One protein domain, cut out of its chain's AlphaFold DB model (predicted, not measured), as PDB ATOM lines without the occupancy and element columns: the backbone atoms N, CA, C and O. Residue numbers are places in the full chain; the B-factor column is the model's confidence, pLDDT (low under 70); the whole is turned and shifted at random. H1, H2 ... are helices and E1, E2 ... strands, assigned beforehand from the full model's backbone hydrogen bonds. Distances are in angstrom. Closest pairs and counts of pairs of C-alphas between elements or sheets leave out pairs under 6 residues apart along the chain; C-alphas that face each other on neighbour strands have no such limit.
ATOM      1  N   ASP A  14      31.570  30.075  92.941       82.81
ATOM      2  CA  ASP A  14      30.444  29.508  93.674       82.81
ATOM      3  C   ASP A  14      29.148  29.927  92.971       82.81
ATOM      4  O   ASP A  14      28.733  31.086  93.048       82.81
ATOM      5  N   GLN A  15      28.537  28.995  92.235       78.81
ATOM      6  CA  GLN A  15      27.369  29.281  91.403       78.81
ATOM      7  C   GLN A  15      26.183  29.803  92.223       78.81
ATOM      8  O   GLN A  15      25.445  30.648  91.729       78.81
ATOM      9  N   ALA A  16      26.047  29.394  93.490       80.25
ATOM     10  CA  ALA A  16      24.974  29.858  94.372       80.25
ATOM     11  C   ALA A  16      25.126  31.330  94.799       80.25
ATOM     12  O   ALA A  16      24.175  31.931  95.289       80.25
ATOM     13  N   LYS A  17      26.318  31.921  94.629       83.62
ATOM     14  CA  LYS A  17      26.594  33.335  94.943       83.62
ATOM     15  C   LYS A  17      26.459  34.266  93.744       83.62
ATOM     16  O   LYS A  17      26.578  35.479  93.906       83.62
ATOM     17  N   LEU A  18      26.261  33.725  92.545       85.44
ATOM     18  CA  LEU A  18      25.986  34.534  91.363       85.44
ATOM     19  C   LEU A  18      24.548  35.036  91.437       85.44
ATOM     20  O   LEU A  18      23.665  34.287  91.817       85.44
ATOM     21  N   GLU A  19      24.298  36.285  91.054       88.00
ATOM     22  CA  GLU A  19      22.943  36.861  91.065       88.00
ATOM     23  C   GLU A  19      22.054  36.244  89.969       88.00
ATOM     24  O   GLU A  19      20.851  36.033  90.157       88.00
ATOM     25  N   LEU A  20      22.682  35.929  88.833       91.44
ATOM     26  CA  LEU A  20      22.089  35.348  87.637       91.44
ATOM     27  C   LEU A  20      22.972  34.214  87.117       91.44
ATOM     28  O   LEU A  20      24.200  34.322  87.103       91.44
ATOM     29  N   ILE A  21      22.338  33.151  86.632       90.31
ATOM     30  CA  ILE A  21      22.990  32.044  85.929       90.31
ATOM     31  C   ILE A  21      22.364  31.919  84.548       90.31
ATOM     32  O   ILE A  21      21.144  31.981  84.423       90.31
ATOM     33  N   THR A  22      23.176  31.700  83.518       89.19
ATOM     34  CA  THR A  22      22.682  31.426  82.165       89.19
ATOM     35  C   THR A  22      22.919  29.973  81.767       89.19
ATOM     36  O   THR A  22      23.813  29.310  82.302       89.19
ATOM     37  N   SER A  23      22.173  29.477  80.779       81.38
ATOM     38  CA  SER A  23      22.480  28.210  80.099       81.38
ATOM     39  C   SER A  23      23.948  28.184  79.646       81.38
ATOM     40  O   SER A  23      24.461  29.206  79.190       81.38
ATOM     41  N   LEU A  24      24.623  27.039  79.823       66.25
ATOM     42  CA  LEU A  24      26.073  26.874  79.634       66.25
ATOM     43  C   LEU A  24      26.528  27.309  78.228       66.25
ATOM     44  O   LEU A  24      25.924  26.937  77.227       66.25
ATOM     45  N   GLN A  25      27.605  28.101  78.166       67.50
ATOM     46  CA  GLN A  25      28.118  28.724  76.932       67.50
ATOM     47  C   GLN A  25      29.577  28.353  76.612       67.50
ATOM     48  O   GLN A  25      30.136  28.804  75.609       67.50
ATOM     49  N   PHE A  26      30.232  27.584  77.484       71.88
ATOM     50  CA  PHE A  26      31.674  27.374  77.433       71.88
ATOM     51  C   PHE A  26      32.023  25.955  76.989       71.88
ATOM     52  O   PHE A  26      31.653  24.994  77.651       71.88
ATOM     53  N   ASP A  27      32.785  25.873  75.895       76.56
ATOM     54  CA  ASP A  27      33.432  24.652  75.390       76.56
ATOM     55  C   ASP A  27      32.472  23.506  74.999       76.56
ATOM     56  O   ASP A  27      32.852  22.339  74.976       76.56
ATOM     57  N   GLU A  28      31.218  23.834  74.660       75.50
ATOM     58  CA  GLU A  28      30.209  22.844  74.261       75.50
ATOM     59  C   GLU A  28      29.308  23.353  73.109       75.50
ATOM     60  O   GLU A  28      28.155  23.735  73.326       75.50
ATOM     61  N   PRO A  29      29.809  23.399  71.856       73.50
ATOM     62  CA  PRO A  29      29.058  23.971  70.737       73.50
ATOM     63  C   PRO A  29      27.921  23.062  70.255       73.50
ATOM     64  O   PRO A  29      26.796  23.511  70.065       73.50
ATOM     65  N   HIS A  30      28.196  21.784  69.998       79.38
ATOM     66  CA  HIS A  30      27.333  20.977  69.131       79.38
ATOM     67  C   HIS A  30      25.961  20.663  69.738       79.38
ATOM     68  O   HIS A  30      24.942  20.848  69.073       79.38
ATOM     69  N   SER A  31      25.922  20.223  70.993       80.50
ATOM     70  CA  SER A  31      24.691  19.942  71.745       80.50
ATOM     71  C   SER A  31      23.898  21.224  72.012       80.50
ATOM     72  O   SER A  31      22.701  21.272  71.725       80.50
ATOM     73  N   SER A  32      24.567  22.282  72.474       79.12
ATOM     74  CA  SER A  32      23.951  23.573  72.795       79.12
ATOM     75  C   SER A  32      23.331  24.243  71.571       79.12
ATOM     76  O   SER A  32      22.190  24.697  71.637       79.12
ATOM     77  N   PHE A  33      24.030  24.272  70.430       81.81
ATOM     78  CA  PHE A  33      23.480  24.817  69.184       81.81
ATOM     79  C   PHE A  33      22.357  23.939  68.615       81.81
ATOM     80  O   PHE A  33      21.369  24.470  68.111       81.81
ATOM     81  N   ALA A  34      22.456  22.608  68.718       84.81
ATOM     82  CA  ALA A  34      21.390  21.711  68.271       84.81
ATOM     83  C   ALA A  34      20.105  21.893  69.091       84.81
ATOM     84  O   ALA A  34      19.024  21.989  68.510       84.81
ATOM     85  N   LEU A  35      20.224  21.996  70.419       84.31
ATOM     86  CA  LEU A  35      19.102  22.295  71.303       84.31
ATOM     87  C   LEU A  35      18.512  23.671  70.988       84.31
ATOM     88  O   LEU A  35      17.302  23.778  70.811       84.31
ATOM     89  N   ASN A  36      19.361  24.693  70.845       85.56
ATOM     90  CA  ASN A  36      18.934  26.046  70.497       85.56
ATOM     91  C   ASN A  36      18.136  26.080  69.200       85.56
ATOM     92  O   ASN A  36      17.052  26.645  69.182       85.56
ATOM     93  N   ARG A  37      18.593  25.397  68.151       83.81
ATOM     94  CA  ARG A  37      17.865  25.310  66.879       83.81
ATOM     95  C   ARG A  37      16.490  24.646  67.017       83.81
ATOM     96  O   ARG A  37      15.583  25.009  66.278       83.81
ATOM     97  N   ASN A  38      16.322  23.710  67.953       84.50
ATOM     98  CA  ASN A  38      15.028  23.070  68.207       84.50
ATOM     99  C   ASN A  38      14.056  23.978  68.974       84.50
ATOM    100  O   ASN A  38      12.852  23.877  68.767       84.50
ATOM    101  N   ILE A  39      14.558  24.847  69.858       80.75
ATOM    102  CA  ILE A  39      13.725  25.785  70.635       80.75
ATOM    103  C   ILE A  39      13.586  27.159  69.964       80.75
ATOM    104  O   ILE A  39      12.717  27.952  70.335       80.75
ATOM    105  N   HIS A  40      14.424  27.451  68.968       74.38
ATOM    106  CA  HIS A  40      14.429  28.712  68.244       74.38
ATOM    107  C   HIS A  40      13.104  28.898  67.497       74.38
ATOM    108  O   HIS A  40      12.717  28.089  66.659       74.38
ATOM    109  N   GLY A  41      12.387  29.975  67.826       73.69
ATOM    110  CA  GLY A  41      11.049  30.262  67.295       73.69
ATOM    111  C   GLY A  41       9.892  29.663  68.106       73.69
ATOM    112  O   GLY A  41       8.776  30.152  67.976       73.69
ATOM    113  N   LEU A  42      10.148  28.687  68.985       81.06
ATOM    114  CA  LEU A  42       9.144  28.147  69.916       81.06
ATOM    115  C   LEU A  42       9.105  28.906  71.241       81.06
ATOM    116  O   LEU A  42       8.046  29.043  71.841       81.06
ATOM    117  N   VAL A  43      10.265  29.382  71.690       84.56
ATOM    118  CA  VAL A  43      10.447  30.082  72.964       84.56
ATOM    119  C   VAL A  43      10.654  31.575  72.659       84.56
ATOM    120  O   VAL A  43      11.694  31.949  72.094       84.56
ATOM    121  N   PRO A  44       9.664  32.455  72.914       85.50
ATOM    122  CA  PRO A  44       9.836  33.895  72.746       85.50
ATOM    123  C   PRO A  44      10.855  34.490  73.729       85.50
ATOM    124  O   PRO A  44      11.141  33.921  74.783       85.50
ATOM    125  N   HIS A  45      11.426  35.640  73.357       88.31
ATOM    126  CA  HIS A  45      12.280  36.419  74.259       88.31
ATOM    127  C   HIS A  45      11.429  37.032  75.381       88.31
ATOM    128  O   HIS A  45      10.297  37.429  75.117       88.31
ATOM    129  N   GLY A  46      11.973  37.145  76.591       90.69
ATOM    130  CA  GLY A  46      11.310  37.798  77.719       90.69
ATOM    131  C   GLY A  46      11.271  36.952  78.989       90.69
ATOM    132  O   GLY A  46      11.915  35.907  79.091       90.69
ATOM    133  N   ILE A  47      10.529  37.430  79.984       89.31
ATOM    134  CA  ILE A  47      10.403  36.816  81.308       89.31
ATOM    135  C   ILE A  47       9.198  35.870  81.330       89.31
ATOM    136  O   ILE A  47       8.120  36.243  80.877       89.31
ATOM    137  N   TYR A  48       9.390  34.666  81.871       86.00
ATOM    138  CA  TYR A  48       8.357  33.627  81.995       86.00
ATOM    139  C   TYR A  48       7.839  33.479  83.428       86.00
ATOM    140  O   TYR A  48       6.715  33.031  83.634       86.00
ATOM    141  N   GLN A  49       8.676  33.801  84.422       86.19
ATOM    142  CA  GLN A  49       8.333  33.723  85.842       86.19
ATOM    143  C   GLN A  49       9.290  34.581  86.686       86.19
ATOM    144  O   GLN A  49      10.458  34.735  86.326       86.19
ATOM    145  N   GLY A  50       8.813  35.090  87.827       86.44
ATOM    146  CA  GLY A  50       9.625  35.779  88.843       86.44
ATOM    147  C   GLY A  50      10.136  37.141  88.377       86.44
ATOM    148  O   GLY A  50       9.437  37.811  87.629       86.44
ATOM    149  N   PHE A  51      11.332  37.565  88.811       88.44
ATOM    150  CA  PHE A  51      11.868  38.917  88.556       88.44
ATOM    151  C   PHE A  51      10.924  40.050  88.984       88.44
ATOM    152  O   PHE A  51      10.834  41.088  88.328       88.44
ATOM    153  N   ASP A  52      10.199  39.840  90.078       88.06
ATOM    154  CA  ASP A  52       9.300  40.852  90.616       88.06
ATOM    155  C   ASP A  52      10.096  42.064  91.108       88.06
ATOM    156  O   ASP A  52      11.230  41.937  91.571       88.06
ATOM    157  N   VAL A  53       9.501  43.248  90.990       89.06
ATOM    158  CA  VAL A  53      10.118  44.505  91.424       89.06
ATOM    159  C   VAL A  53       9.374  45.063  92.624       89.06
ATOM    160  O   VAL A  53       8.143  45.138  92.629       89.06
ATOM    161  N   SER A  54      10.133  45.458  93.641       89.75
ATOM    162  CA  SER A  54       9.622  46.082  94.861       89.75
ATOM    163  C   SER A  54      10.507  47.253  95.280       89.75
ATOM    164  O   SER A  54      11.670  47.351  94.888       89.75
ATOM    165  N   LEU A  55       9.944  48.182  96.047       90.88
ATOM    166  CA  LEU A  55      10.658  49.368  96.513       90.88
ATOM    167  C   LEU A  55      11.615  48.981  97.651       90.88
ATOM    168  O   LEU A  55      11.183  48.380  98.633       90.88
ATOM    169  N   ALA A  56      12.895  49.349  97.539       87.25
ATOM    170  CA  ALA A  56      13.899  49.121  98.587       87.25
ATOM    171  C   ALA A  56      14.108  50.347  99.503       87.25
ATOM    172  O   ALA A  56      14.895  50.283 100.447       87.25
ATOM    173  N   GLY A  57      13.384  51.444  99.243       84.69
ATOM    174  CA  GLY A  57      13.542  52.738  99.911       84.69
ATOM    175  C   GLY A  57      14.496  53.674  99.160       84.69
ATOM    176  O   GLY A  57      15.365  53.229  98.418       84.69
ATOM    177  N   GLY A  58      14.322  54.991  99.317       90.38
ATOM    178  CA  GLY A  58      15.098  55.977  98.554       90.38
ATOM    179  C   GLY A  58      14.958  55.771  97.041       90.38
ATOM    180  O   GLY A  58      13.857  55.522  96.556       90.38
ATOM    181  N   MET A  59      16.070  55.850  96.305       90.69
ATOM    182  CA  MET A  59      16.124  55.658  94.847       90.69
ATOM    183  C   MET A  59      16.431  54.211  94.428       90.69
ATOM    184  O   MET A  59      16.827  53.960  93.287       90.69
ATOM    185  N   ASP A  60      16.258  53.261  95.346       92.38
ATOM    186  CA  ASP A  60      16.636  51.870  95.147       92.38
ATOM    187  C   ASP A  60      15.425  50.977  94.844       92.38
ATOM    188  O   ASP A  60      14.397  50.989  95.531       92.38
ATOM    189  N   LEU A  61      15.582  50.144  93.816       91.31
ATOM    190  CA  LEU A  61      14.627  49.127  93.404       91.31
ATOM    191  C   LEU A  61      15.185  47.737  93.724       91.31
ATOM    192  O   LEU A  61      16.285  47.384  93.297       91.31
ATOM    193  N   LEU A  62      14.422  46.933  94.460       91.75
ATOM    194  CA  LEU A  62      14.737  45.534  94.720       91.75
ATOM    195  C   LEU A  62      14.150  44.665  93.608       91.75
ATOM    196  O   LEU A  62      12.944  44.679  93.360       91.75
ATOM    197  N   ILE A  63      15.009  43.875  92.974       91.12
ATOM    198  CA  ILE A  63      14.660  42.903  91.944       91.12
ATOM    199  C   ILE A  63      14.709  41.509  92.565       91.12
ATOM    200  O   ILE A  63      15.756  41.067  93.042       91.12
ATOM    201  N   GLY A  64      13.590  40.798  92.513       83.56
ATOM    202  CA  GLY A  64      13.410  39.451  93.035       83.56
ATOM    203  C   GLY A  64      12.264  39.327  94.029       83.56
ATOM    204  O   GLY A  64      11.800  40.305  94.605       83.56
ATOM    205  N   GLY A  65      11.818  38.089  94.228       72.75
ATOM    206  CA  GLY A  65      10.693  37.758  95.095       72.75
ATOM    207  C   GLY A  65      10.781  36.330  95.630       72.75
ATOM    208  O   GLY A  65      11.825  35.689  95.556       72.75
ATOM    209  N   ALA A  66       9.668  35.820  96.162       65.56
ATOM    210  CA  ALA A  66       9.592  34.471  96.735       65.56
ATOM    211  C   ALA A  66       9.742  33.343  95.694       65.56
ATOM    212  O   ALA A  66      10.021  32.201  96.053       65.56
ATOM    213  N   ASN A  67       9.546  33.656  94.410       66.81
ATOM    214  CA  ASN A  67       9.601  32.700  93.311       66.81
ATOM    215  C   ASN A  67      10.946  32.773  92.580       66.81
ATOM    216  O   ASN A  67      11.483  33.858  92.359       66.81
ATOM    217  N   PHE A  68      11.442  31.621  92.121       76.94
ATOM    218  CA  PHE A  68      12.589  31.571  91.215       76.94
ATOM    219  C   PHE A  68      12.263  32.303  89.904       76.94
ATOM    220  O   PHE A  68      11.236  32.044  89.273       76.94
ATOM    221  N   GLY A  69      13.140  33.224  89.501       87.31
ATOM    222  CA  GLY A  69      13.025  33.958  88.244       87.31
ATOM    223  C   GLY A  69      13.557  33.154  87.061       87.31
ATOM    224  O   GLY A  69      14.650  32.590  87.139       87.31
ATOM    225  N   ALA A  70      12.803  33.121  85.962       90.31
ATOM    226  CA  ALA A  70      13.203  32.508  84.699       90.31
ATOM    227  C   ALA A  70      12.906  33.441  83.516       90.31
ATOM    228  O   ALA A  70      11.778  33.909  83.338       90.31
ATOM    229  N   ALA A  71      13.927  33.708  82.705       91.62
ATOM    230  CA  ALA A  71      13.842  34.565  81.529       91.62
ATOM    231  C   ALA A  71      14.626  33.969  80.357       91.62
ATOM    232  O   ALA A  71      15.509  33.136  80.549       91.62
ATOM    233  N   VAL A  72      14.312  34.406  79.140       91.62
ATOM    234  CA  VAL A  72      15.033  34.019  77.927       91.62
ATOM    235  C   VAL A  72      15.472  35.269  77.182       91.62
ATOM    236  O   VAL A  72      14.641  36.077  76.768       91.62
ATOM    237  N   ALA A  73      16.779  35.404  76.978       91.19
ATOM    238  CA  ALA A  73      17.360  36.425  76.117       91.19
ATOM    239  C   ALA A  73      17.747  35.820  74.765       91.19
ATOM    240  O   ALA A  73      18.168  34.664  74.691       91.19
ATOM    241  N   LYS A  74      17.616  36.598  73.689       88.19
ATOM    242  CA  LYS A  74      17.976  36.159  72.337       88.19
ATOM    243  C   LYS A  74      19.181  36.927  71.818       88.19
ATOM    244  O   LYS A  74      19.173  38.153  71.791       88.19
ATOM    245  N   HIS A  75      20.177  36.179  71.354       85.31
ATOM    246  CA  HIS A  75      21.363  36.677  70.663       85.31
ATOM    247  C   HIS A  75      21.432  36.037  69.286       85.31
ATOM    248  O   HIS A  75      21.809  34.872  69.179       85.31
ATOM    249  N   ALA A  76      21.071  36.789  68.242       79.69
ATOM    250  CA  ALA A  76      20.966  36.280  66.872       79.69
ATOM    251  C   ALA A  76      20.179  34.948  66.820       79.69
ATOM    252  O   ALA A  76      18.972  34.964  67.047       79.69
ATOM    253  N   ASP A  77      20.859  33.817  66.605       77.06
ATOM    254  CA  ASP A  77      20.261  32.478  66.475       77.06
ATOM    255  C   ASP A  77      20.240  31.655  67.781       77.06
ATOM    256  O   ASP A  77      19.881  30.474  67.783       77.06
ATOM    257  N   VAL A  78      20.649  32.241  68.911       84.12
ATOM    258  CA  VAL A  78      20.784  31.547  70.201       84.12
ATOM    259  C   VAL A  78      19.823  32.128  71.230       84.12
ATOM    260  O   VAL A  78      19.747  33.339  71.427       84.12
ATOM    261  N   SER A  79      19.098  31.246  71.912       88.25
ATOM    262  CA  SER A  79      18.235  31.564  73.049       88.25
ATOM    263  C   SER A  79      18.930  31.147  74.346       88.25
ATOM    264  O   SER A  79      19.180  29.969  74.592       88.25
ATOM    265  N   LEU A  80      19.261  32.124  75.185       88.25
ATOM    266  CA  LEU A  80      19.879  31.908  76.484       88.25
ATOM    267  C   LEU A  80      18.819  31.929  77.574       88.25
ATOM    268  O   LEU A  80      18.192  32.963  77.810       88.25
ATOM    269  N   THR A  81      18.658  30.807  78.269       90.12
ATOM    270  CA  THR A  81      17.823  30.755  79.472       90.12
ATOM    271  C   THR A  81      18.601  31.329  80.646       90.12
ATOM    272  O   THR A  81      19.748  30.947  80.877       90.12
ATOM    273  N   ILE A  82      17.978  32.236  81.388       91.81
ATOM    274  CA  ILE A  82      18.538  32.947  82.532       91.81
ATOM    275  C   ILE A  82      17.710  32.600  83.765       91.81
ATOM    276  O   ILE A  82      16.484  32.727  83.758       91.81
ATOM    277  N   HIS A  83      18.395  32.204  84.830       91.38
ATOM    278  CA  HIS A  83      17.814  31.885  86.121       91.38
ATOM    279  C   HIS A  83      18.281  32.873  87.179       91.38
ATOM    280  O   HIS A  83      19.481  33.091  87.360       91.38
ATOM    281  N   GLN A  84      17.320  33.425  87.908       90.88
ATOM    282  CA  GLN A  84      17.579  34.220  89.095       90.88
ATOM    283  C   GLN A  84      17.973  33.312  90.262       90.88
ATOM    284  O   GLN A  84      17.268  32.350  90.562       90.88
ATOM    285  N   GLN A  85      19.077  33.637  90.934       87.62
ATOM    286  CA  GLN A  85      19.542  32.919  92.129       87.62
ATOM    287  C   GLN A  85      19.290  33.695  93.426       87.62
ATOM    288  O   GLN A  85      19.186  33.100  94.494       87.62
ATOM    289  N   GLY A  86      19.176  35.023  93.344       84.31
ATOM    290  CA  GLY A  86      18.973  35.876  94.507       84.31
ATOM    291  C   GLY A  86      18.374  37.229  94.155       84.31
ATOM    292  O   GLY A  86      18.178  37.568  92.984       84.31
ATOM    293  N   THR A  87      18.063  38.002  95.191       88.94
ATOM    294  CA  THR A  87      17.562  39.370  95.057       88.94
ATOM    295  C   THR A  87      18.706  40.352  94.821       88.94
ATOM    296  O   THR A  87      19.766  40.220  95.436       88.94
ATOM    297  N   LYS A  88      18.485  41.372  93.992       90.62
ATOM    298  CA  LYS A  88      19.463  42.431  93.716       90.62
ATOM    299  C   LYS A  88      18.829  43.804  93.871       90.62
ATOM    300  O   LYS A  88      17.771  44.054  93.308       90.62
ATOM    301  N   THR A  89      19.503  44.700  94.582       92.06
ATOM    302  CA  THR A  89      19.127  46.115  94.646       92.06
ATOM    303  C   THR A  89      19.832  46.899  93.545       92.06
ATOM    304  O   THR A  89      21.035  46.723  93.328       92.06
ATOM    305  N   VAL A  90      19.081  47.753  92.855       91.88
ATOM    306  CA  VAL A  90      19.552  48.601  91.761       91.88
ATOM    307  C   VAL A  90      19.128  50.043  92.021       91.88
ATOM    308  O   VAL A  90      17.955  50.305  92.268       91.88
ATOM    309  N   THR A  91      20.078  50.973  91.943       93.00
ATOM    310  CA  THR A  91      19.845  52.404  92.179       93.00
ATOM    311  C   THR A  91      19.523  53.125  90.873       93.00
ATOM    312  O   THR A  91      20.245  52.978  89.885       93.00
ATOM    313  N   LEU A  92      18.456  53.922  90.882       90.25
ATOM    314  CA  LEU A  92      17.994  54.729  89.751       90.25
ATOM    315  C   LEU A  92      18.365  56.207  89.937       90.25
ATOM    316  O   LEU A  92      18.639  56.660  91.049       90.25
ATOM    317  N   ALA A  93      18.382  56.973  88.846       89.56
ATOM    318  CA  ALA A  93      18.633  58.415  88.882       89.56
ATOM    319  C   ALA A  93      17.349  59.207  88.603       89.56
ATOM    320  O   ALA A  93      16.498  58.774  87.832       89.56
ATOM    321  N   ALA A  94      17.221  60.380  89.226       88.56
ATOM    322  CA  ALA A  94      16.073  61.259  89.023       88.56
ATOM    323  C   ALA A  94      16.174  62.049  87.709       88.56
ATOM    324  O   ALA A  94      17.264  62.444  87.294       88.56
ATOM    325  N   GLY A  95      15.020  62.368  87.121       85.44
ATOM    326  CA  GLY A  95      14.891  63.290  85.994       85.44
ATOM    327  C   GLY A  95      14.963  62.662  84.606       85.44
ATOM    328  O   GLY A  95      14.944  63.412  83.634       85.44
ATOM    329  N   GLU A  96      15.038  61.334  84.488       86.44
ATOM    330  CA  GLU A  96      15.051  60.639  83.199       86.44
ATOM    331  C   GLU A  96      14.334  59.281  83.273       86.44
ATOM    332  O   GLU A  96      14.334  58.613  84.309       86.44
ATOM    333  N   LYS A  97      13.779  58.841  82.135       90.94
ATOM    334  CA  LYS A  97      13.201  57.503  81.956       90.94
ATOM    335  C   LYS A  97      14.309  56.452  81.845       90.94
ATOM    336  O   LYS A  97      15.162  56.528  80.955       90.94
ATOM    337  N   GLN A  98      14.279  55.459  82.728       93.56
ATOM    338  CA  GLN A  98      15.294  54.412  82.841       93.56
ATOM    339  C   GLN A  98      14.675  53.017  82.738       93.56
ATOM    340  O   GLN A  98      13.556  52.763  83.183       93.56
ATOM    341  N   TYR A  99      15.425  52.088  82.157       93.88
ATOM    342  CA  TYR A  99      15.050  50.690  82.021       93.88
ATOM    343  C   TYR A  99      15.953  49.834  82.892       93.88
ATOM    344  O   TYR A  99      17.175  49.867  82.761       93.88
ATOM    345  N   VAL A 100      15.338  49.026  83.746       93.88
ATOM    346  CA  VAL A 100      16.023  47.962  84.469       93.88
ATOM    347  C   VAL A 100      15.968  46.717  83.597       93.88
ATOM    348  O   VAL A 100      14.889  46.169  83.347       93.88
ATOM    349  N   VAL A 101      17.125  46.290  83.103       95.00
ATOM    350  CA  VAL A 101      17.243  45.200  82.135       95.00
ATOM    351  C   VAL A 101      18.170  44.100  82.628       95.00
ATOM    352  O   VAL A 101      19.074  44.336  83.432       95.00
ATOM    353  N   ILE A 102      17.961  42.895  82.107       94.94
ATOM    354  CA  ILE A 102      18.954  41.826  82.137       94.94
ATOM    355  C   ILE A 102      19.765  41.936  80.851       94.94
ATOM    356  O   ILE A 102      19.239  41.700  79.758       94.94
ATOM    357  N   ASP A 103      21.034  42.299  80.995       93.50
ATOM    358  CA  ASP A 103      22.013  42.243  79.921       93.50
ATOM    359  C   ASP A 103      22.649  40.849  79.940       93.50
ATOM    360  O   ASP A 103      23.130  40.379  80.970       93.50
ATOM    361  N   SER A 104      22.589  40.149  78.814       91.38
ATOM    362  CA  SER A 104      23.149  38.807  78.674       91.38
ATOM    363  C   SER A 104      24.237  38.838  77.623       91.38
ATOM    364  O   SER A 104      24.116  39.531  76.618       91.38
ATOM    365  N   PHE A 105      25.287  38.058  77.829       89.12
ATOM    366  CA  PHE A 105      26.405  37.984  76.904       89.12
ATOM    367  C   PHE A 105      26.457  36.606  76.255       89.12
ATOM    368  O   PHE A 105      26.310  35.595  76.940       89.12
ATOM    369  N   PHE A 106      26.709  36.563  74.946       86.38
ATOM    370  CA  PHE A 106      26.981  35.327  74.222       86.38
ATOM    371  C   PHE A 106      28.181  35.490  73.289       86.38
ATOM    372  O   PHE A 106      28.148  36.275  72.343       86.38
ATOM    373  N   GLN A 107      29.225  34.695  73.514       85.69
ATOM    374  CA  GLN A 107      30.292  34.493  72.539       85.69
ATOM    375  C   GLN A 107      30.928  33.120  72.749       85.69
ATOM    376  O   GLN A 107      31.400  32.799  73.841       85.69
ATOM    377  N   TYR A 108      30.964  32.313  71.689       81.31
ATOM    378  CA  TYR A 108      31.525  30.968  71.756       81.31
ATOM    379  C   TYR A 108      32.998  30.979  72.203       81.31
ATOM    380  O   TYR A 108      33.809  31.756  71.695       81.31
ATOM    381  N   GLY A 109      33.339  30.100  73.150       79.38
ATOM    382  CA  GLY A 109      34.708  29.914  73.648       79.38
ATOM    383  C   GLY A 109      35.203  30.994  74.618       79.38
ATOM    384  O   GLY A 109      36.320  30.889  75.129       79.38
ATOM    385  N   VAL A 110      34.390  32.011  74.920       86.50
ATOM    386  CA  VAL A 110      34.745  33.055  75.888       86.50
ATOM    387  C   VAL A 110      34.355  32.620  77.294       86.50
ATOM    388  O   VAL A 110      33.235  32.186  77.552       86.50
ATOM    389  N   ARG A 111      35.294  32.748  78.234       87.12
ATOM    390  CA  ARG A 111      35.023  32.491  79.650       87.12
ATOM    391  C   ARG A 111      34.266  33.664  80.250       87.12
ATOM    392  O   ARG A 111      34.728  34.803  80.184       87.12
ATOM    393  N   THR A 112      33.144  33.360  80.883       89.94
ATOM    394  CA  THR A 112      32.387  34.295  81.713       89.94
ATOM    395  C   THR A 112      32.661  34.026  83.191       89.94
ATOM    396  O   THR A 112      33.205  32.980  83.561       89.94
ATOM    397  N   LYS A 113      32.228  34.944  84.058       87.81
ATOM    398  CA  LYS A 113      32.302  34.809  85.520       87.81
ATOM    399  C   LYS A 113      31.520  33.625  86.088       87.81
ATOM    400  O   LYS A 113      31.684  33.328  87.260       87.81
ATOM    401  N   GLN A 114      30.702  32.946  85.278       87.25
ATOM    402  CA  GLN A 114      30.044  31.685  85.633       87.25
ATOM    403  C   GLN A 114      30.985  30.471  85.515       87.25
ATOM    404  O   GLN A 114      30.746  29.438  86.134       87.25
ATOM    405  N   VAL A 115      32.064  30.593  84.737       85.81
ATOM    406  CA  VAL A 115      33.025  29.513  84.461       85.81
ATOM    407  C   VAL A 115      34.355  29.751  85.171       85.81
ATOM    408  O   VAL A 115      34.975  28.807  85.655       85.81
ATOM    409  N   ASP A 116      34.800  31.003  85.230       86.38
ATOM    410  CA  ASP A 116      36.073  31.404  85.826       86.38
ATOM    411  C   ASP A 116      35.856  32.702  86.603       86.38
ATOM    412  O   ASP A 116      35.503  33.724  86.014       86.38
ATOM    413  N   ALA A 117      36.054  32.677  87.923       84.44
ATOM    414  CA  ALA A 117      35.814  33.841  88.777       84.44
ATOM    415  C   ALA A 117      36.693  35.053  88.401       84.44
ATOM    416  O   ALA A 117      36.345  36.192  88.714       84.44
ATOM    417  N   LEU A 118      37.815  34.819  87.706       85.62
ATOM    418  CA  LEU A 118      38.732  35.859  87.230       85.62
ATOM    419  C   LEU A 118      38.356  36.419  85.847       85.62
ATOM    420  O   LEU A 118      39.043  37.306  85.338       85.62
ATOM    421  N   ALA A 119      37.298  35.909  85.211       86.25
ATOM    422  CA  ALA A 119      36.833  36.421  83.929       86.25
ATOM    423  C   ALA A 119      36.308  37.862  84.046       86.25
ATOM    424  O   ALA A 119      35.693  38.258  85.036       86.25
ATOM    425  N   SER A 120      36.503  38.655  82.991       86.94
ATOM    426  CA  SER A 120      36.048  40.051  82.941       86.94
ATOM    427  C   SER A 120      34.587  40.210  82.515       86.94
ATOM    428  O   SER A 120      34.013  41.277  82.711       86.94
ATOM    429  N   LYS A 121      33.979  39.172  81.932       88.62
ATOM    430  CA  LYS A 121      32.626  39.216  81.363       88.62
ATOM    431  C   LYS A 121      31.629  38.467  82.239       88.62
ATOM    432  O   LYS A 121      31.880  37.328  82.630       88.62
ATOM    433  N   HIS A 122      30.492  39.091  82.524       89.19
ATOM    434  CA  HIS A 122      29.342  38.420  83.126       89.19
ATOM    435  C   HIS A 122      28.597  37.606  82.060       89.19
ATOM    436  O   HIS A 122      28.588  37.987  80.894       89.19
ATOM    437  N   ALA A 123      28.020  36.465  82.445       89.75
ATOM    438  CA  ALA A 123      27.167  35.684  81.542       89.75
ATOM    439  C   ALA A 123      25.788  36.348  81.386       89.75
ATOM    440  O   ALA A 123      25.265  36.471  80.281       89.75
ATOM    441  N   ALA A 124      25.252  36.840  82.504       92.50
ATOM    442  CA  ALA A 124      24.187  37.827  82.562       92.50
ATOM    443  C   ALA A 124      24.408  38.752  83.765       92.50
ATOM    444  O   ALA A 124      24.986  38.332  84.774       92.50
ATOM    445  N   GLU A 125      23.955  39.996  83.660       92.31
ATOM    446  CA  GLU A 125      23.992  40.995  84.726       92.31
ATOM    447  C   GLU A 125      22.755  41.899  84.692       92.31
ATOM    448  O   GLU A 125      22.127  42.088  83.650       92.31
ATOM    449  N   TYR A 126      22.399  42.459  85.848       93.38
ATOM    450  CA  TYR A 126      21.392  43.512  85.921       93.38
ATOM    451  C   TYR A 126      22.026  44.849  85.558       93.38
ATOM    452  O   TYR A 126      23.080  45.206  86.090       93.38
ATOM    453  N   LYS A 127      21.359  45.612  84.696       93.38
ATOM    454  CA  LYS A 127      21.842  46.912  84.241       93.38
ATOM    455  C   LYS A 127      20.708  47.924  84.200       93.38
ATOM    456  O   LYS A 127      19.578  47.588  83.855       93.38
ATOM    457  N   VAL A 128      21.027  49.168  84.540       94.06
ATOM    458  CA  VAL A 128      20.146  50.312  84.296       94.06
ATOM    459  C   VAL A 128      20.608  50.961  83.010       94.06
ATOM    460  O   VAL A 128      21.772  51.344  82.900       94.06
ATOM    461  N   VAL A 129      19.712  51.054  82.038       94.50
ATOM    462  CA  VAL A 129      19.996  51.653  80.734       94.50
ATOM    463  C   VAL A 129      18.988  52.745  80.432       94.50
ATOM    464  O   VAL A 129      17.832  52.687  80.853       94.50
ATOM    465  N   LYS A 130      19.424  53.758  79.691       92.50
ATOM    466  CA  LYS A 130      18.521  54.793  79.178       92.50
ATOM    467  C   LYS A 130      17.828  54.299  77.907       92.50
ATOM    468  O   LYS A 130      18.317  53.384  77.248       92.50
ATOM    469  N   THR A 131      16.734  54.943  77.501       87.56
ATOM    470  CA  THR A 131      16.020  54.631  76.244       87.56
ATOM    471  C   THR A 131      16.932  54.451  75.013       87.56
ATOM    472  O   THR A 131      16.762  53.453  74.317       87.56
ATOM    473  N   PRO A 132      17.917  55.332  74.717       89.69
ATOM    474  CA  PRO A 132      18.792  55.152  73.549       89.69
ATOM    475  C   PRO A 132      19.800  54.000  73.685       89.69
ATOM    476  O   PRO A 132      20.393  53.586  72.695       89.69
ATOM    477  N   GLU A 133      20.015  53.491  74.897       91.88
ATOM    478  CA  GLU A 133      20.955  52.406  75.202       91.88
ATOM    479  C   GLU A 133      20.260  51.036  75.254       91.88
ATOM    480  O   GLU A 133      20.895  50.019  75.549       91.88
ATOM    481  N   LEU A 134      18.950  50.988  74.990       91.38
ATOM    482  CA  LEU A 134      18.182  49.755  74.975       91.38
ATOM    483  C   LEU A 134      18.501  48.950  73.705       91.38
ATOM    484  O   LEU A 134      18.191  49.367  72.590       91.38
ATOM    485  N   LEU A 135      19.118  47.781  73.877       91.38
ATOM    486  CA  LEU A 135      19.491  46.884  72.786       91.38
ATOM    487  C   LEU A 135      18.482  45.728  72.646       91.38
ATOM    488  O   LEU A 135      17.895  45.318  73.645       91.38
ATOM    489  N   PRO A 136      18.319  45.126  71.450       88.38
ATOM    490  CA  PRO A 136      17.326  44.065  71.220       88.38
ATOM    491  C   PRO A 136      17.472  42.797  72.079       88.38
ATOM    492  O   PRO A 136      16.513  42.044  72.218       88.38
ATOM    493  N   HIS A 137      18.662  42.526  72.623       87.62
ATOM    494  CA  HIS A 137      18.921  41.357  73.474       87.62
ATOM    495  C   HIS A 137      18.693  41.631  74.968       87.62
ATOM    496  O   HIS A 137      18.740  40.695  75.769       87.62
ATOM    497  N   HIS A 138      18.464  42.891  75.352       93.75
ATOM    498  CA  HIS A 138      18.122  43.242  76.722       93.75
ATOM    499  C   HIS A 138      16.723  42.721  77.054       93.75
ATOM    500  O   HIS A 138      15.761  42.972  76.327       93.75
ATOM    501  N   VAL A 139      16.594  42.030  78.184       93.75
ATOM    502  CA  VAL A 139      15.285  41.626  78.712       93.75
ATOM    503  C   VAL A 139      14.836  42.672  79.725       93.75
ATOM    504  O   VAL A 139      15.457  42.818  80.776       93.75
ATOM    505  N   VAL A 140      13.769  43.408  79.417       93.56
ATOM    506  CA  VAL A 140      13.259  44.486  80.273       93.56
ATOM    507  C   VAL A 140      12.478  43.901  81.445       93.56
ATOM    508  O   VAL A 140      11.475  43.214  81.254       93.56
ATOM    509  N   ILE A 141      12.919  44.195  82.667       91.69
ATOM    510  CA  ILE A 141      12.230  43.805  83.905       91.69
ATOM    511  C   ILE A 141      11.168  44.845  84.253       91.69
ATOM    512  O   ILE A 141      10.010  44.505  84.496       91.69
ATOM    513  N   ALA A 142      11.568  46.114  84.269       90.50
ATOM    514  CA  ALA A 142      10.696  47.237  84.552       90.50
ATOM    515  C   ALA A 142      11.221  48.490  83.856       90.50
ATOM    516  O   ALA A 142      12.433  48.687  83.728       90.50
ATOM    517  N   CYS A 143      10.297  49.348  83.443       90.81
ATOM    518  CA  CYS A 143      10.615  50.715  83.080       90.81
ATOM    519  C   CYS A 143      10.215  51.633  84.232       90.81
ATOM    520  O   CYS A 143       9.165  51.433  84.841       90.81
ATOM    521  N   VAL A 144      11.053  52.612  84.553       91.56
ATOM    522  CA  VAL A 144      10.801  53.564  85.632       91.56
ATOM    523  C   VAL A 144      11.024  54.969  85.094       91.56
ATOM    524  O   VAL A 144      12.105  55.282  84.595       91.56
ATOM    525  N   ASP A 145       9.991  55.803  85.167       91.81
ATOM    526  CA  ASP A 145      10.071  57.215  84.797       91.81
ATOM    527  C   ASP A 145      10.113  58.052  86.069       91.81
ATOM    528  O   ASP A 145       9.108  58.186  86.769       91.81
ATOM    529  N   VAL A 146      11.307  58.535  86.418       89.19
ATOM    530  CA  VAL A 146      11.527  59.247  87.675       89.19
ATOM    531  C   VAL A 146      11.491  60.756  87.423       89.19
ATOM    532  O   VAL A 146      12.410  61.281  86.789       89.19
ATOM    533  N   PRO A 147      10.504  61.495  87.967       89.69
ATOM    534  CA  PRO A 147      10.426  62.944  87.809       89.69
ATOM    535  C   PRO A 147      11.670  63.663  88.345       89.69
ATOM    536  O   PRO A 147      12.306  63.222  89.310       89.69
ATOM    537  N   THR A 148      12.011  64.807  87.750       89.12
ATOM    538  CA  THR A 148      13.138  65.636  88.197       89.12
ATOM    539  C   THR A 148      12.960  66.065  89.655       89.12
ATOM    540  O   THR A 148      11.900  66.545  90.042       89.12
ATOM    541  N   GLY A 149      14.011  65.919  90.467       84.19
ATOM    542  CA  GLY A 149      14.000  66.313  91.881       84.19
ATOM    543  C   GLY A 149      13.437  65.265  92.848       84.19
ATOM    544  O   GLY A 149      13.403  65.526  94.049       84.19
ATOM    545  N   SER A 150      13.040  64.085  92.361       86.88
ATOM    546  CA  SER A 150      12.605  62.977  93.220       86.88
ATOM    547  C   SER A 150      13.757  62.466  94.090       86.88
ATOM    548  O   SER A 150      14.863  62.237  93.601       86.88
ATOM    549  N   THR A 151      13.493  62.269  95.379       87.25
ATOM    550  CA  THR A 151      14.444  61.700  96.354       87.25
ATOM    551  C   THR A 151      14.077  60.275  96.770       87.25
ATOM    552  O   THR A 151      14.860  59.606  97.447       87.25
ATOM    553  N   GLN A 152      12.893  59.813  96.364       89.75
ATOM    554  CA  GLN A 152      12.366  58.492  96.660       89.75
ATOM    555  C   GLN A 152      11.561  57.957  95.470       89.75
ATOM    556  O   GLN A 152      10.836  58.708  94.819       89.75
ATOM    557  N   LEU A 153      11.689  56.656  95.211       88.19
ATOM    558  CA  LEU A 153      10.876  55.925  94.249       88.19
ATOM    559  C   LEU A 153       9.498  55.622  94.830       88.19
ATOM    560  O   LEU A 153       9.369  55.074  95.929       88.19
ATOM    561  N   GLU A 154       8.476  55.918  94.039       88.06
ATOM    562  CA  GLU A 154       7.094  55.539  94.308       88.06
ATOM    563  C   GLU A 154       6.640  54.452  93.330       88.06
ATOM    564  O   GLU A 154       7.122  54.369  92.200       88.06
ATOM    565  N   ASP A 155       5.677  53.623  93.741       85.62
ATOM    566  CA  ASP A 155       5.176  52.526  92.899       85.62
ATOM    567  C   ASP A 155       4.518  53.031  91.601       85.62
ATOM    568  O   ASP A 155       4.579  52.370  90.566       85.62
ATOM    569  N   SER A 156       3.953  54.242  91.643       86.44
ATOM    570  CA  SER A 156       3.362  54.952  90.501       86.44
ATOM    571  C   SER A 156       4.373  55.275  89.394       86.44
ATOM    572  O   SER A 156       3.982  55.387  88.235       86.44
ATOM    573  N   MET A 157       5.662  55.393  89.729       88.12
ATOM    574  CA  MET A 157       6.742  55.689  88.779       88.12
ATOM    575  C   MET A 157       7.165  54.445  87.976       88.12
ATOM    576  O   MET A 157       7.882  54.562  86.981       88.12
ATOM    577  N   ILE A 158       6.735  53.244  88.392       89.12
ATOM    578  CA  ILE A 158       7.121  51.965  87.787       89.12
ATOM    579  C   ILE A 158       6.104  51.558  86.712       89.12
ATOM    580  O   ILE A 158       5.017  51.044  86.986       89.12
ATOM    581  N   MET A 159       6.502  51.693  85.453       85.56
ATOM    582  CA  MET A 159       5.741  51.249  84.288       85.56
ATOM    583  C   MET A 159       5.970  49.759  84.018       85.56
ATOM    584  O   MET A 159       6.846  49.346  83.254       85.56
ATOM    585  N   ARG A 160       5.128  48.925  84.639       79.00
ATOM    586  CA  ARG A 160       5.141  47.457  84.476       79.00
ATOM    587  C   ARG A 160       4.665  46.984  83.097       79.00
ATOM    588  O   ARG A 160       4.939  45.849  82.724       79.00
ATOM    589  N   SER A 161       3.980  47.837  82.336       79.50
ATOM    590  CA  SER A 161       3.495  47.534  80.982       79.50
ATOM    591  C   SER A 161       4.614  47.354  79.954       79.50
ATOM    592  O   SER A 161       4.406  46.684  78.951       79.50
ATOM    593  N   GLU A 162       5.794  47.934  80.194       82.12
ATOM    594  CA  GLU A 162       6.956  47.828  79.296       82.12
ATOM    595  C   GLU A 162       7.863  46.631  79.625       82.12
ATOM    596  O   GLU A 162       8.945  46.481  79.057       82.12
ATOM    597  N   ARG A 163       7.437  45.763  80.546       87.62
ATOM    598  CA  ARG A 163       8.146  44.531  80.893       87.62
ATOM    599  C   ARG A 163       8.175  43.569  79.700       87.62
ATOM    600  O   ARG A 163       7.141  43.283  79.102       87.62
ATOM    601  N   SER A 164       9.343  43.006  79.393       87.06
ATOM    602  CA  SER A 164       9.497  41.982  78.354       87.06
ATOM    603  C   SER A 164       8.821  40.682  78.790       87.06
ATOM    604  O   SER A 164       9.323  39.981  79.670       87.06
ATOM    605  N   VAL A 165       7.704  40.331  78.154       82.56
ATOM    606  CA  VAL A 165       6.954  39.095  78.430       82.56
ATOM    607  C   VAL A 165       7.418  37.982  77.488       82.56
ATOM    608  O   VAL A 165       7.325  38.115  76.271       82.56
ATOM    609  N   GLY A 166       7.912  36.878  78.059       70.38
ATOM    610  CA  GLY A 166       8.444  35.715  77.333       70.38
ATOM    611  C   GLY A 166       7.384  34.806  76.715       70.38
ATOM    612  O   GLY A 166       7.711  33.861  76.010       70.38
ATOM    613  N   GLY A 167       6.110  35.088  76.960       68.69
ATOM    614  CA  GLY A 167       5.014  34.137  76.823       68.69
ATOM    615  C   GLY A 167       4.451  33.793  78.200       68.69
ATOM    616  O   GLY A 167       4.956  34.257  79.220       68.69
ATOM    617  N   TRP A 168       3.382  33.004  78.230       57.03
ATOM    618  CA  TRP A 168       2.663  32.703  79.465       57.03
ATOM    619  C   TRP A 168       3.221  31.425  80.098       57.03
ATOM    620  O   TRP A 168       3.286  30.376  79.458       57.03
ATOM    621  N   GLY A 169       3.641  31.496  81.362       55.31
ATOM    622  CA  GLY A 169       3.976  30.301  82.138       55.31
ATOM    623  C   GLY A 169       2.740  29.424  82.393       55.31
ATOM    624  O   GLY A 169       1.604  29.877  82.254       55.31
ATOM    625  N   ILE A 170       2.937  28.172  82.830       56.12
ATOM    626  CA  ILE A 170       1.825  27.249  83.159       56.12
ATOM    627  C   ILE A 170       0.857  27.874  84.178       56.12
ATOM    628  O   ILE A 170      -0.354  27.713  84.054       56.12
ATOM    629  N   ALA A 171       1.380  28.611  85.163       54.91
ATOM    630  CA  ALA A 171       0.571  29.273  86.184       54.91
ATOM    631  C   ALA A 171      -0.294  30.415  85.620       54.91
ATOM    632  O   ALA A 171      -1.410  30.623  86.089       54.91
ATOM    633  N   GLU A 172       0.183  31.125  84.595       53.62
ATOM    634  CA  GLU A 172      -0.539  32.259  84.010       53.62
ATOM    635  C   GLU A 172      -1.492  31.842  82.877       53.62
ATOM    636  O   GLU A 172      -2.486  32.520  82.623       53.62
ATOM    637  N   HIS A 173      -1.276  30.670  82.267       56.16
ATOM    638  CA  HIS A 173      -2.200  30.067  81.298       56.16
ATOM    639  C   HIS A 173      -3.579  29.713  81.888       56.16
ATOM    640  O   HIS A 173      -4.552  29.615  81.144       56.16
TER     641      HIS A 173
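AT A GLANCE: This is residues 14 to 173 of the 626 residues of the protein "Phage tail fiber protein" of Vibrio cyclitrophicus (UniProt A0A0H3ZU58). Look first for the four-stranded sheet E1 E6 E5 E2, which lies partly face to face with the three-stranded sheet E9 E8 E10 as a sandwich, their strands crossed at 82 degrees. A third small sheet, E3 E4 E7, has its edge strands E7 and E3 close to E9 and E10, while the helices H1 and H2 only graze the four-stranded sheet, far from the domain's middle. The printed part has 160 residues, with two named helices and ten named strands in the order E1 H1 E2 E3 E4 E5 E6 E7 E8 E9 E10 H2. All three sheets are antiparallel and the class is mixed, helices and strands, though under half of the residues are in named elements. The whole is compact, with a radius of gyration of the C-alphas of 16.2 A and spans of 52 by 40 by 32 A.

IN THESE COORDINATES: Find C-alpha 20 at (22.089, 35.348, 87.637), where E1, residues 20 to 22, begins. Its sheet goes on with E6, residues 78 to 84 and 19.3 A long, E5, residues 70 to 75 and 16.8 A, and E2, residues 46 to 49. Next find C-alpha 97 at (13.201, 57.503, 81.956); from there E8, residues 97 to 104, runs 21.4 A to C-alpha 104 at (23.149, 38.807, 78.674). Beside it are E9, residues 124 to 130 and 18.2 A long, and E10, residues 139 to 145 and 17.5 A. The third sheet has E3, residues 53 to 57 and 12.3 A long, E4, residues 60 to 63, and E7, residues 88 to 91. H1, residues 29 to 39, is 15.4 A long, and H2, residues 170 to 173, ends at C-alpha 173 at (-2.200, 30.067, 81.298).

HOW THE PARTS SIT: Begin at the hairpin E5 and E6, the inner strands of the four-stranded sheet, where N 73 and O 80 are within hydrogen-bond range at 2.9 A. At the edge strands, N 21 and O 83 of the neighbours E1 and E6 are within hydrogen-bond range at 2.9 A, and N 72 and O 46 of the neighbours E5 and E2 are within hydrogen-bond range at 2.8 A. This sheet and the sheet E9 E8 E10 form a sandwich, two sheets face to face, 9.1 A centre to centre where they face each other. Their closest approaches include the C-alphas of Gly 46 and Val 139, 5.6 A apart, and of Leu 20 and Ala 124, 6.0 A. In the second sheet, look at the hairpin E8 and E9, with N 101 and O 127 at 2.9 A, and at E8 and E10, with N 98 and O 144 at 2.9 A. In the third, the hairpin E3 and E4 has N 54 and O 62 at 2.9 A, and E4 and E7 have N 61 and O 90 at 2.8 A. The closest C-alphas of E7 and E9 are those of Val 90 and Val 128, 7.7 A apart. H1 grazes the four-stranded sheet with residues 32 to 39, its closest C-alpha pair with E6 being Asn 36 and Val 78 at 5.8 A. H2 grazes it with residues 170 to 172 and is near E2; H1 and H2 are apart. In H1 every O i to N i+4 pair is within hydrogen-bond range; H2 is too short for such a pair, and its one O i to N i+3 pair is not within range.

THE WHOLE: The two C-alphas farthest apart, those of His 30 and Gly 149, are 52.4 A apart. The printed part has no cut. The long links are E8 to E9, with 19 residues between them, and E10 to H2, with 24; in the latter, residues 158 to 159 pair antiparallel with residues 143 to 144 of E10. The mean pLDDT of the printed part is 85.3, and it is under 70 at residues 24 to 25, 66 to 67 and 167 to 173.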